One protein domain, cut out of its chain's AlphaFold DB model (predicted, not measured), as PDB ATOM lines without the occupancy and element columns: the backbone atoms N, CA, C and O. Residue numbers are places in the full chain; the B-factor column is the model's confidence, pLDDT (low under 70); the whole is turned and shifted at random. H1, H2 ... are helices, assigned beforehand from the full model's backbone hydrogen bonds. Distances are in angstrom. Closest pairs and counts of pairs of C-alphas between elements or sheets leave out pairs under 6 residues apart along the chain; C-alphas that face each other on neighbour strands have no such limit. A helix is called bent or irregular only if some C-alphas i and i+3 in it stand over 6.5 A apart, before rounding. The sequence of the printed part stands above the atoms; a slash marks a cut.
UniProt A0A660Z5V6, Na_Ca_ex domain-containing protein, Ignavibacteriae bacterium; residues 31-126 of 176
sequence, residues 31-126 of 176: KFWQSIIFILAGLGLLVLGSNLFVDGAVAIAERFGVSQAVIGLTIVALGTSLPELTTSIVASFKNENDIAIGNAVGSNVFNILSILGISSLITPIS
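What this domain is: This is residues 31 to 126 of the 176 residues of the protein "Na_Ca_ex domain-containing protein" of Ignavibacteriae bacterium (UniProt A0A660Z5V6). Two helical hairpins joined end to end make a loose, open frame: the long helix H1 folds back into the short H2, and the short H3 folds back into the long H4. H2 packs on the later part of H1, H3 leads away from H1 at a steep angle, and the two long helices stay apart, with residues 31 to 42 sticking out at one end and residues 108 to 115 and 118 to 124 at the other. The printed part has 96 residues with four named helices, H1, H2, H3 and H4 along the chain, and no named strand; the class is all helix. It is loose, with a radius of gyration of the C-alphas of 16.5 A, and spans 49 by 36 by 25 A.

How they stand to each other: Begin with the longest helix, H1, residues 32 to 63. With its residues 50 to 62 alone it touches H2, residues 68 to 80; look at the closest C-alphas, those of Val 54 and Gly 79, 5.5 A apart. This pair is a helical hairpin, at a shallow tilt of 19 degrees, opposite ways. Residues 46 to 50 of H1 touch residues 82 to 83 of H3, which is residues 82 to 93; the closest C-alphas, those of Leu 46 and Pro 83, are 6.0 A apart. Here the tilt is steep, 55 degrees, opposite ways. H2 and H3 meet only through their link. Further out, H3 touches residues 97 to 107 of H4, which is residues 97 to 122, with the C-alphas of Ser 88 and Ala 100 closest at 4.1 A. H3 and H4 are a helical hairpin too, at a shallow tilt of 20 degrees, opposite ways. H4 is apart from H1 and from H2. In H1 and H3 each O i to N i+4 pair is within hydrogen-bond range; in H2 7 of 9 are, and in H4 19 of 22.

Where its parts are: Find C-alpha 32 at (141.169, 159.318, 123.392); from there H1 runs 46.8 A to C-alpha 63 at (164.732, 137.913, 89.116). H2 measures 16.1 A from C-alpha 68 to C-alpha 80, and is only just irregular: C-alphas 73 and 76 are 6.6 A apart. H3 measures 16.2 A from C-alpha 82 to C-alpha 93. H4 runs 36.3 A from C-alpha 97 to C-alpha 122 at (155.280, 124.030, 121.380).

The domain as a whole: The two C-alphas farthest apart are those of Lys 31 and Gly 65, at 51.0 A. The printed part has no cut, and its three links between helices are tight. The mean pLDDT of the printed part is 89.8, and no printed residue is under 70.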
ATOM      1  N   LYS A  31     140.944 163.576 121.013       92.06
ATOM      2  CA  LYS A  31     140.163 162.746 121.942       92.06
ATOM      3  C   LYS A  31     140.771 161.343 122.019       92.06
ATOM      4  O   LYS A  31     141.259 160.833 121.017       92.06
ATOM      5  N   PHE A  32     140.636 160.672 123.164       88.81
ATOM      6  CA  PHE A  32     141.169 159.318 123.392       88.81
ATOM      7  C   PHE A  32     140.887 158.330 122.243       88.81
ATOM      8  O   PHE A  32     141.794 157.662 121.753       88.81
ATOM      9  N   TRP A  33     139.648 158.293 121.744       91.06
ATOM     10  CA  TRP A  33     139.271 157.391 120.653       91.06
ATOM     11  C   TRP A  33     139.929 157.756 119.308       91.06
ATOM     12  O   TRP A  33     140.267 156.871 118.529       91.06
ATOM     13  N   GLN A  34     140.185 159.046 119.052       93.75
ATOM     14  CA  GLN A  34     140.935 159.491 117.869       93.75
ATOM     15  C   GLN A  34     142.401 159.058 117.953       93.75
ATOM     16  O   GLN A  34     142.952 158.598 116.957       93.75
ATOM     17  N   SER A  35     143.012 159.142 119.140       92.19
ATOM     18  CA  SER A  35     144.364 158.624 119.371       92.19
ATOM     19  C   SER A  35     144.440 157.125 119.087       92.19
ATOM     20  O   SER A  35     145.354 156.689 118.393       92.19
ATOM     21  N   ILE A  36     143.454 156.342 119.545       94.50
ATOM     22  CA  ILE A  36     143.377 154.903 119.243       94.50
ATOM     23  C   ILE A  36     143.309 154.664 117.733       94.50
ATOM     24  O   ILE A  36     144.066 153.841 117.223       94.50
ATOM     25  N   ILE A  37     142.453 155.393 117.008       95.75
ATOM     26  CA  ILE A  37     142.375 155.256 115.547       95.75
ATOM     27  C   ILE A  37     143.722 155.558 114.900       95.75
ATOM     28  O   ILE A  37     144.165 154.780 114.063       95.75
ATOM     29  N   PHE A  38     144.382 156.658 115.266       94.44
ATOM     30  CA  PHE A  38     145.667 157.016 114.665       94.44
ATOM     31  C   PHE A  38     146.764 156.000 114.979       94.44
ATOM     32  O   PHE A  38     147.561 155.698 114.094       94.44
ATOM     33  N   ILE A  39     146.780 155.435 116.188       92.44
ATOM     34  CA  ILE A  39     147.710 154.363 116.558       92.44
ATOM     35  C   ILE A  39     147.457 153.125 115.694       92.44
ATOM     36  O   ILE A  39     148.388 152.621 115.073       92.44
ATOM     37  N   LEU A  40     146.209 152.658 115.608       95.75
ATOM     38  CA  LEU A  40     145.865 151.460 114.836       95.75
ATOM     39  C   LEU A  40     146.086 151.656 113.333       95.75
ATOM     40  O   LEU A  40     146.625 150.773 112.672       95.75
ATOM     41  N   ALA A  41     145.706 152.815 112.795       96.06
ATOM     42  CA  ALA A  41     145.917 153.149 111.392       96.06
ATOM     43  C   ALA A  41     147.410 153.277 111.066       96.06
ATOM     44  O   ALA A  41     147.865 152.716 110.075       96.06
ATOM     45  N   GLY A  42     148.180 153.969 111.911       94.38
ATOM     46  CA  GLY A  42     149.625 154.113 111.746       94.38
ATOM     47  C   GLY A  42     150.349 152.771 111.816       94.38
ATOM     48  O   GLY A  42     151.153 152.471 110.938       94.38
ATOM     49  N   LEU A  43     150.012 151.937 112.803       92.81
ATOM     50  CA  LEU A  43     150.556 150.585 112.933       92.81
ATOM     51  C   LEU A  43     150.187 149.716 111.725       92.81
ATOM     52  O   LEU A  43     151.053 149.057 111.159       92.81
ATOM     53  N   GLY A  44     148.924 149.751 111.294       95.25
ATOM     54  CA  GLY A  44     148.458 149.006 110.126       95.25
ATOM     55  C   GLY A  44     149.188 149.413 108.847       95.25
ATOM     56  O   GLY A  44     149.695 148.554 108.132       95.25
ATOM     57  N   LEU A  45     149.304 150.717 108.580       95.56
ATOM     58  CA  LEU A  45     150.044 151.231 107.424       95.56
ATOM     59  C   LEU A  45     151.526 150.860 107.474       95.56
ATOM     60  O   LEU A  45     152.101 150.535 106.439       95.56
ATOM     61  N   LEU A  46     152.133 150.884 108.659       93.69
ATOM     62  CA  LEU A  46     153.532 150.519 108.833       93.69
ATOM     63  C   LEU A  46     153.776 149.033 108.536       93.69
ATOM     64  O   LEU A  46     154.691 148.704 107.784       93.69
ATOM     65  N   VAL A  47     152.931 148.145 109.070       92.44
ATOM     66  CA  VAL A  47     153.013 146.697 108.815       92.44
ATOM     67  C   VAL A  47     152.770 146.390 107.337       92.44
ATOM     68  O   VAL A  47     153.543 145.658 106.723       92.44
ATOM     69  N   LEU A  48     151.737 146.989 106.736       95.06
ATOM     70  CA  LEU A  48     151.439 146.813 105.313       95.06
ATOM     71  C   LEU A  48     152.576 147.325 104.423       95.06
ATOM     72  O   LEU A  48     152.964 146.642 103.480       95.06
ATOM     73  N   GLY A  49     153.125 148.501 104.732       93.81
ATOM     74  CA  GLY A  49     154.256 149.074 104.007       93.81
ATOM     75  C   GLY A  49     155.505 148.200 104.096       93.81
ATOM     76  O   GLY A  49     156.173 147.997 103.084       93.81
ATOM     77  N   SER A  50     155.777 147.631 105.274       93.75
ATOM     78  CA  SER A  50     156.875 146.683 105.465       93.75
ATOM     79  C   SER A  50     156.696 145.424 104.616       93.75
ATOM     80  O   SER A  50     157.611 145.044 103.891       93.75
ATOM     81  N   ASN A  51     155.505 144.820 104.625       93.19
ATOM     82  CA  ASN A  51     155.226 143.626 103.822       93.19
ATOM     83  C   ASN A  51     155.375 143.904 102.320       93.19
ATOM     84  O   ASN A  51     156.076 143.169 101.634       93.19
ATOM     85  N   LEU A  52     154.812 145.014 101.824       94.88
ATOM     86  CA  LEU A  52     154.971 145.416 100.421       94.88
ATOM     87  C   LEU A  52     156.444 145.622 100.039       94.88
ATOM     88  O   LEU A  52     156.849 145.263  98.932       94.88
ATOM     89  N   PHE A  53     157.239 146.212 100.936       93.31
ATOM     90  CA  PHE A  53     158.671 146.391 100.717       93.31
ATOM     91  C   PHE A  53     159.394 145.045 100.617       93.31
ATOM     92  O   PHE A  53     160.173 144.847  99.684       93.31
ATOM     93  N   VAL A  54     159.122 144.120 101.543       93.62
ATOM     94  CA  VAL A  54     159.727 142.781 101.550       93.62
ATOM     95  C   VAL A  54     159.342 142.015 100.293       93.62
ATOM     96  O   VAL A  54     160.232 141.553  99.588       93.62
ATOM     97  N   ASP A  55     158.055 141.957  99.955       93.56
ATOM     98  CA  ASP A  55     157.562 141.244  98.773       93.56
ATOM     99  C   ASP A  55     158.189 141.794  97.482       93.56
ATOM    100  O   ASP A  55     158.640 141.037  96.618       93.56
ATOM    101  N   GLY A  56     158.281 143.123  97.363       94.06
ATOM    102  CA  GLY A  56     158.937 143.777  96.233       94.06
ATOM    103  C   GLY A  56     160.435 143.471  96.157       94.06
ATOM    104  O   GLY A  56     160.948 143.156  95.082       94.06
ATOM    105  N   ALA A  57     161.141 143.526  97.289       92.12
ATOM    106  CA  ALA A  57     162.569 143.229  97.365       92.12
ATOM    107  C   ALA A  57     162.872 141.753  97.050       92.12
ATOM    108  O   ALA A  57     163.812 141.472  96.304       92.12
ATOM    109  N   VAL A  58     162.050 140.825  97.552       93.94
ATOM    110  CA  VAL A  58     162.118 139.387  97.247       93.94
ATOM    111  C   VAL A  58     161.921 139.158  95.748       93.94
ATOM    112  O   VAL A  58     162.775 138.544  95.112       93.94
ATOM    113  N   ALA A  59     160.870 139.730  95.152       94.12
ATOM    114  CA  ALA A  59     160.584 139.575  93.724       94.12
ATOM    115  C   ALA A  59     161.710 140.118  92.826       94.12
ATOM    116  O   ALA A  59     161.977 139.571  91.751       94.12
ATOM    117  N   ILE A  60     162.384 141.193  93.245       93.88
ATOM    118  CA  ILE A  60     163.580 141.693  92.560       93.88
ATOM    119  C   ILE A  60     164.724 140.688  92.729       93.88
ATOM    120  O   ILE A  60     165.282 140.252  91.729       93.88
ATOM    121  N   ALA A  61     165.056 140.272  93.951       91.31
ATOM    122  CA  ALA A  61     166.173 139.360  94.210       91.31
ATOM    123  C   ALA A  61     166.048 138.020  93.457       91.31
ATOM    124  O   ALA A  61     167.026 137.542  92.877       91.31
ATOM    125  N   GLU A  62     164.839 137.460  93.378       92.75
ATOM    126  CA  GLU A  62     164.551 136.250  92.600       92.75
ATOM    127  C   GLU A  62     164.829 136.439  91.104       92.75
ATOM    128  O   GLU A  62     165.439 135.578  90.468       92.75
ATOM    129  N   ARG A  63     164.448 137.590  90.528       93.75
ATOM    130  CA  ARG A  63     164.732 137.913  89.116       93.75
ATOM    131  C   ARG A  63     166.225 138.040  88.826       93.75
ATOM    132  O   ARG A  63     166.639 137.795  87.697       93.75
ATOM    133  N   PHE A  64     167.019 138.405  89.826       92.44
ATOM    134  CA  PHE A  64     168.480 138.456  89.743       92.44
ATOM    135  C   PHE A  64     169.150 137.099  90.029       92.44
ATOM    136  O   PHE A  64     170.376 137.011  90.009       92.44
ATOM    137  N   GLY A  65     168.376 136.033  90.264       89.69
ATOM    138  CA  GLY A  65     168.897 134.682  90.489       89.69
ATOM    139  C   GLY A  65     169.484 134.457  91.884       89.69
ATOM    140  O   GLY A  65     170.250 133.514  92.079       89.69
ATOM    141  N   VAL A  66     169.150 135.310  92.859       90.38
ATOM    142  CA  VAL A  66     169.567 135.127  94.254       90.38
ATOM    143  C   VAL A  66     168.836 133.918  94.847       90.38
ATOM    144  O   VAL A  66     167.644 133.723  94.617       90.38
ATOM    145  N   SER A  67     169.544 133.083  95.610       88.44
ATOM    146  CA  SER A  67     168.945 131.892  96.212       88.44
ATOM    147  C   SER A  67     167.945 132.251  97.318       88.44
ATOM    148  O   SER A  67     168.155 133.186  98.092       88.44
ATOM    149  N   GLN A  68     166.889 131.445  97.450       86.00
ATOM    150  CA  GLN A  68     165.874 131.600  98.504       86.00
ATOM    151  C   GLN A  68     166.476 131.601  99.915       86.00
ATOM    152  O   GLN A  68     166.015 132.324 100.792       86.00
ATOM    153  N   ALA A  69     167.551 130.833 100.125       80.38
ATOM    154  CA  ALA A  69     168.268 130.803 101.396       80.38
ATOM    155  C   ALA A  69     168.879 132.170 101.747       80.38
ATOM    156  O   ALA A  69     168.730 132.640 102.873       80.38
ATOM    157  N   VAL A  70     169.522 132.838 100.781       79.69
ATOM    158  CA  VAL A  70     170.116 134.169 100.989       79.69
ATOM    159  C   VAL A  70     169.024 135.219 101.185       79.69
ATOM    160  O   VAL A  70     169.147 136.056 102.077       79.69
ATOM    161  N   ILE A  71     167.938 135.155 100.411       85.81
ATOM    162  CA  ILE A  71     166.784 136.060 100.545       85.81
ATOM    163  C   ILE A  71     166.168 135.952 101.946       85.81
ATOM    164  O   ILE A  71     165.960 136.973 102.606       85.81
ATOM    165  N   GLY A  72     165.929 134.727 102.424       82.19
ATOM    166  CA  GLY A  72     165.386 134.466 103.755       82.19
ATOM    167  C   GLY A  72     166.295 134.973 104.876       82.19
ATOM    168  O   GLY A  72     165.823 135.621 105.809       82.19
ATOM    169  N   LEU A  73     167.606 134.743 104.755       77.00
ATOM    170  CA  LEU A  73     168.591 135.165 105.756       77.00
ATOM    171  C   LEU A  73     168.793 136.690 105.800       77.00
ATOM    172  O   LEU A  73     169.209 137.217 106.827       77.00
ATOM    173  N   THR A  74     168.522 137.404 104.703       82.88
ATOM    174  CA  THR A  74     168.841 138.835 104.575       82.88
ATOM    175  C   THR A  74     167.595 139.705 104.454       82.88
ATOM    176  O   THR A  74     167.233 140.390 105.405       82.88
ATOM    177  N   ILE A  75     166.924 139.685 103.302       87.12
ATOM    178  CA  ILE A  75     165.800 140.571 102.973       87.12
ATOM    179  C   ILE A  75     164.624 140.324 103.910       87.12
ATOM    180  O   ILE A  75     164.070 141.278 104.452       87.12
ATOM    181  N   VAL A  76     164.255 139.060 104.121       86.75
ATOM    182  CA  VAL A  76     163.113 138.718 104.980       86.75
ATOM    183  C   VAL A  76     163.437 139.028 106.439       86.75
ATOM    184  O   VAL A  76     162.642 139.681 107.112       86.75
ATOM    185  N   ALA A  77     164.629 138.643 106.906       84.12
ATOM    186  CA  ALA A  77     165.079 138.927 108.267       84.12
ATOM    187  C   ALA A  77     165.101 140.439 108.567       84.12
ATOM    188  O   ALA A  77     164.499 140.881 109.544       84.12
ATOM    189  N   LEU A  78     165.709 141.249 107.693       85.06
ATOM    190  CA  LEU A  78     165.695 142.713 107.819       85.06
ATOM    191  C   LEU A  78     164.274 143.273 107.717       85.06
ATOM    192  O   LEU A  78     163.898 144.155 108.484       85.06
ATOM    193  N   GLY A  79     163.484 142.724 106.798       86.75
ATOM    194  CA  GLY A  79     162.095 143.073 106.548       86.75
ATOM    195  C   GLY A  79     161.205 142.998 107.777       86.75
ATOM    196  O   GLY A  79     160.417 143.905 108.032       86.75
ATOM    197  N   THR A  80     161.368 141.951 108.584       85.88
ATOM    198  CA  THR A  80     160.595 141.795 109.824       85.88
ATOM    199  C   THR A  80     160.927 142.827 110.896       85.88
ATOM    200  O   THR A  80     160.094 143.046 111.760       85.88
ATOM    201  N   SER A  81     162.095 143.475 110.826       88.62
ATOM    202  CA  SER A  81     162.522 144.519 111.770       88.62
ATOM    203  C   SER A  81     162.361 145.944 111.224       88.62
ATOM    204  O   SER A  81     162.732 146.913 111.893       88.62
ATOM    205  N   LEU A  82     161.849 146.105 109.997       90.31
ATOM    206  CA  LEU A  82     161.616 147.421 109.393       90.31
ATOM    207  C   LEU A  82     160.580 148.262 110.146       90.31
ATOM    208  O   LEU A  82     160.826 149.468 110.284       90.31
ATOM    209  N   PRO A  83     159.449 147.711 110.633       90.31
ATOM    210  CA  PRO A  83     158.509 148.480 111.437       90.31
ATOM    211  C   PRO A  83     159.193 149.081 112.665       90.31
ATOM    212  O   PRO A  83     159.118 150.289 112.884       90.31
ATOM    213  N   GLU A  84     159.936 148.271 113.411       90.69
ATOM    214  CA  GLU A  84     160.649 148.659 114.625       90.69
ATOM    215  C   GLU A  84     161.751 149.676 114.329       90.69
ATOM    216  O   GLU A  84     161.881 150.678 115.033       90.69
ATOM    217  N   LEU A  85     162.524 149.464 113.263       91.06
ATOM    218  CA  LEU A  85     163.531 150.424 112.821       91.06
ATOM    219  C   LEU A  85     162.881 151.779 112.517       91.06
ATOM    220  O   LEU A  85     163.359 152.824 112.963       91.06
ATOM    221  N   THR A  86     161.767 151.766 111.787       92.81
ATOM    222  CA  THR A  86     161.057 152.980 111.377       92.81
ATOM    223  C   THR A  86     160.471 153.712 112.581       92.81
ATOM    224  O   THR A  86     160.634 154.930 112.680       92.81
ATOM    225  N   THR A  87     159.839 153.008 113.528       92.12
ATOM    226  CA  THR A  87     159.305 153.641 114.744       92.12
ATOM    227  C   THR A  87     160.416 154.246 115.598       92.12
ATOM    228  O   THR A  87     160.281 155.397 116.021       92.12
ATOM    229  N   SER A  88     161.541 153.548 115.787       90.69
ATOM    230  CA  SER A  88     162.700 154.076 116.522       90.69
ATOM    231  C   SER A  88     163.334 155.287 115.832       90.69
ATOM    232  O   SER A  88     163.688 156.255 116.511       90.69
ATOM    233  N   ILE A  89     163.451 155.288 114.500       91.38
ATOM    234  CA  ILE A  89     163.975 156.430 113.734       91.38
ATOM    235  C   ILE A  89     163.049 157.643 113.870       91.38
ATOM    236  O   ILE A  89     163.514 158.744 114.167       91.38
ATOM    237  N   VAL A  90     161.739 157.456 113.691       91.88
ATOM    238  CA  VAL A  90     160.758 158.546 113.804       91.88
ATOM    239  C   VAL A  90     160.727 159.114 115.225       91.88
ATOM    240  O   VAL A  90     160.686 160.334 115.383       91.88
ATOM    241  N   ALA A  91     160.784 158.262 116.252       89.81
ATOM    242  CA  ALA A  91     160.876 158.692 117.647       89.81
ATOM    243  C   ALA A  91     162.157 159.505 117.904       89.81
ATOM    244  O   ALA A  91     162.091 160.609 118.444       89.81
ATOM    245  N   SER A  92     163.300 159.029 117.406       87.94
ATOM    246  CA  SER A  92     164.583 159.737 117.515       87.94
ATOM    247  C   SER A  92     164.547 161.106 116.821       87.94
ATOM    248  O   SER A  92     165.030 162.093 117.373       87.94
ATOM    249  N   PHE A  93     163.922 161.215 115.640       90.19
ATOM    250  CA  PHE A  93     163.754 162.500 114.943       90.19
ATOM    251  C   PHE A  93     162.872 163.495 115.698       90.19
ATOM    252  O   PHE A  93     163.058 164.703 115.562       90.19
ATOM    253  N   LYS A  94     161.931 163.002 116.505       87.50
ATOM    254  CA  LYS A  94     161.095 163.829 117.381       87.50
ATOM    255  C   LYS A  94     161.780 164.187 118.707       87.50
ATOM    256  O   LYS A  94     161.170 164.872 119.514       87.50
ATOM    257  N   ASN A  95     163.043 163.792 118.904       84.19
ATOM    258  CA  ASN A  95     163.777 163.861 120.174       84.19
ATOM    259  C   ASN A  95     163.146 163.034 121.309       84.19
ATOM    260  O   ASN A  95     163.490 163.224 122.471       84.19
ATOM    261  N   GLU A  96     162.293 162.068 120.969       84.62
ATOM    262  CA  GLU A  96     161.664 161.132 121.905       84.62
ATOM    263  C   GLU A  96     162.548 159.884 122.056       84.62
ATOM    264  O   GLU A  96     162.167 158.761 121.709       84.62
ATOM    265  N   ASN A  97     163.792 160.089 122.499       80.25
ATOM    266  CA  ASN A  97     164.814 159.033 122.535       80.25
ATOM    267  C   ASN A  97     164.427 157.874 123.467       80.25
ATOM    268  O   ASN A  97     164.728 156.719 123.168       80.25
ATOM    269  N   ASP A  98     163.688 158.168 124.531       80.69
ATOM    270  CA  ASP A  98     163.188 157.194 125.501       80.69
ATOM    271  C   ASP A  98     162.259 156.175 124.822       80.69
ATOM    272  O   ASP A  98     162.363 154.968 125.056       80.69
ATOM    273  N   ILE A  99     161.411 156.641 123.895       85.12
ATOM    274  CA  ILE A  99     160.535 155.790 123.079       85.12
ATOM    275  C   ILE A  99     161.370 154.950 122.107       85.12
ATOM    276  O   ILE A  99     161.108 153.759 121.936       85.12
ATOM    277  N   ALA A 100     162.395 155.539 121.485       86.12
ATOM    278  CA  ALA A 100     163.253 154.831 120.537       86.12
ATOM    279  C   ALA A 100     164.039 153.683 121.196       86.12
ATOM    280  O   ALA A 100     164.107 152.589 120.626       86.12
ATOM    281  N   ILE A 101     164.599 153.913 122.392       83.31
ATOM    282  CA  ILE A 101     165.291 152.882 123.182       83.31
ATOM    283  C   ILE A 101     164.293 151.866 123.732       83.31
ATOM    284  O   ILE A 101     164.554 150.665 123.663       83.31
ATOM    285  N   GLY A 102     163.146 152.327 124.237       85.75
ATOM    286  CA  GLY A 102     162.077 151.459 124.726       85.75
ATOM    287  C   GLY A 102     161.596 150.477 123.658       85.75
ATOM    288  O   GLY A 102     161.451 149.293 123.946       85.75
ATOM    289  N   ASN A 103     161.444 150.935 122.413       89.25
ATOM    290  CA  ASN A 103     161.116 150.082 121.273       89.25
ATOM    291  C   ASN A 103     162.227 149.056 120.984       89.25
ATOM    292  O   ASN A 103     161.957 147.863 120.914       89.25
ATOM    293  N   ALA A 104     163.491 149.487 120.902       85.38
ATOM    294  CA  ALA A 104     164.607 148.587 120.599       85.38
ATOM    295  C   ALA A 104     164.821 147.501 121.675       85.38
ATOM    296  O   ALA A 104     165.001 146.323 121.361       85.38
ATOM    297  N   VAL A 105     164.794 147.882 122.955       85.38
ATOM    298  CA  VAL A 105     164.972 146.946 124.077       85.38
ATOM    299  C   VAL A 105     163.721 146.089 124.267       85.38
ATOM    300  O   VAL A 105     163.832 144.874 124.438       85.38
ATOM    301  N   GLY A 106     162.538 146.701 124.202       88.06
ATOM    302  CA  GLY A 106     161.254 146.032 124.386       88.06
ATOM    303  C   GLY A 106     161.011 144.931 123.359       88.06
ATOM    304  O   GLY A 106     160.667 143.817 123.750       88.06
ATOM    305  N   SER A 107     161.271 145.192 122.074       89.31
ATOM    306  CA  SER A 107     161.101 144.191 121.011       89.31
ATOM    307  C   SER A 107     162.042 142.994 121.174       89.31
ATOM    308  O   SER A 107     161.618 141.856 120.999       89.31
ATOM    309  N   ASN A 108     163.291 143.202 121.609       89.12
ATOM    310  CA  ASN A 108     164.215 142.094 121.879       89.12
ATOM    311  C   ASN A 108     163.770 141.245 123.078       89.12
ATOM    312  O   ASN A 108     163.806 140.015 123.017       89.12
ATOM    313  N   VAL A 109     163.317 141.889 124.156       90.00
ATOM    314  CA  VAL A 109     162.784 141.186 125.331       90.00
ATOM    315  C   VAL A 109     161.527 140.397 124.960       90.00
ATOM    316  O   VAL A 109     161.412 139.230 125.335       90.00
ATOM    317  N   PHE A 110     160.617 140.987 124.182       91.50
ATOM    318  CA  PHE A 110     159.414 140.314 123.693       91.50
ATOM    319  C   PHE A 110     159.751 139.129 122.778       91.50
ATOM    320  O   PHE A 110     159.201 138.042 122.952       91.50
ATOM    321  N   ASN A 111     160.706 139.279 121.860       90.06
ATOM    322  CA  ASN A 111     161.118 138.194 120.969       90.06
ATOM    323  C   ASN A 111     161.714 137.008 121.739       90.06
ATOM    324  O   ASN A 111     161.405 135.859 121.430       90.06
ATOM    325  N   ILE A 112     162.522 137.255 122.772       89.75
ATOM    326  CA  ILE A 112     163.124 136.179 123.573       89.75
ATOM    327  C   ILE A 112     162.088 135.532 124.503       89.75
ATOM    328  O   ILE A 112     161.989 134.309 124.571       89.75
ATOM    329  N   LEU A 113     161.308 136.326 125.240       92.75
ATOM    330  CA  LEU A 113     160.393 135.783 126.247       92.75
ATOM    331  C   LEU A 113     159.111 135.222 125.634       92.75
ATOM    332  O   LEU A 113     158.645 134.163 126.048       92.75
ATOM    333  N   SER A 114     158.529 135.930 124.670       93.56
ATOM    334  CA  SER A 114     157.255 135.553 124.065       93.56
ATOM    335  C   SER A 114     157.464 134.663 122.853       93.56
ATOM    336  O   SER A 114     157.013 133.525 122.888       93.56
ATOM    337  N   ILE A 115     158.159 135.118 121.805       90.12
ATOM    338  CA  ILE A 115     158.283 134.319 120.572       90.12
ATOM    339  C   ILE A 115     159.098 133.054 120.844       90.12
ATOM    340  O   ILE A 115     158.562 131.951 120.760       90.12
ATOM    341  N   LEU A 116     160.364 133.194 121.242       89.31
ATOM    342  CA  LEU A 116     161.248 132.054 121.484       89.31
ATOM    343  C   LEU A 116     160.746 131.185 122.649       89.31
ATOM    344  O   LEU A 116     160.721 129.959 122.530       89.31
ATOM    345  N   GLY A 117     160.287 131.803 123.743       91.88
ATOM    346  CA  GLY A 117     159.720 131.097 124.893       91.88
ATOM    347  C   GLY A 117     158.510 130.232 124.530       91.88
ATOM    348  O   GLY A 117     158.520 129.027 124.795       91.88
ATOM    349  N   ILE A 118     157.498 130.801 123.866       94.00
ATOM    350  CA  ILE A 118     156.297 130.056 123.450       94.00
ATOM    351  C   ILE A 118     156.646 129.020 122.379       94.00
ATOM    352  O   ILE A 118     156.196 127.877 122.479       94.00
ATOM    353  N   SER A 119     157.481 129.362 121.393       91.88
ATOM    354  CA  SER A 119     157.934 128.403 120.380       91.88
ATOM    355  C   SER A 119     158.618 127.191 121.010       91.88
ATOM    356  O   SER A 119     158.317 126.070 120.608       91.88
ATOM    357  N   SER A 120     159.452 127.388 122.037       90.44
ATOM    358  CA  SER A 120     160.146 126.290 122.726       90.44
ATOM    359  C   SER A 120     159.216 125.355 123.506       90.44
ATOM    360  O   SER A 120     159.517 124.170 123.644       90.44
ATOM    361  N   LEU A 121     158.076 125.871 123.987       93.50
ATOM    362  CA  LEU A 121     157.041 125.070 124.646       93.50
ATOM    363  C   LEU A 121     156.250 124.219 123.647       93.50
ATOM    364  O   LEU A 121     155.828 123.117 123.988       93.50
ATOM    365  N   ILE A 122     156.036 124.727 122.430       94.62
ATOM    366  CA  ILE A 122     155.280 124.030 121.380       94.62
ATOM    367  C   ILE A 122     156.155 122.984 120.684       94.62
ATOM    368  O   ILE A 122     155.701 121.877 120.397       94.62
ATOM    369  N   THR A 123     157.402 123.322 120.361       90.44
ATOM    370  CA  THR A 123     158.329 122.423 119.668       90.44
ATOM    371  C   THR A 123     159.749 122.639 120.190       90.44
ATOM    372  O   THR A 123     160.212 123.780 120.213       90.44
ATOM    373  N   PRO A 124     160.472 121.569 120.582       85.38
ATOM    374  CA  PRO A 124     161.859 121.695 121.010       85.38
ATOM    375  C   PRO A 124     162.706 122.346 119.914       85.38
ATOM    376  O   PRO A 124     162.791 121.838 118.796       85.38
ATOM    377  N   ILE A 125     163.331 123.475 120.238       82.12
ATOM    378  CA  ILE A 125     164.172 124.219 119.301       82.12
ATOM    379  C   ILE A 125     165.545 123.547 119.255       82.12
ATOM    380  O   ILE A 125     166.233 123.453 120.273       82.12
ATOM    381  N   SER A 126     165.960 123.069 118.083       78.50
ATOM    382  CA  SER A 126     167.313 122.553 117.876       78.50
ATOM    383  C   SER A 126     168.301 123.699 117.659       78.50
ATOM    384  O   SER A 126     168.019 124.640 116.923       78.50
TER     385      SER A 126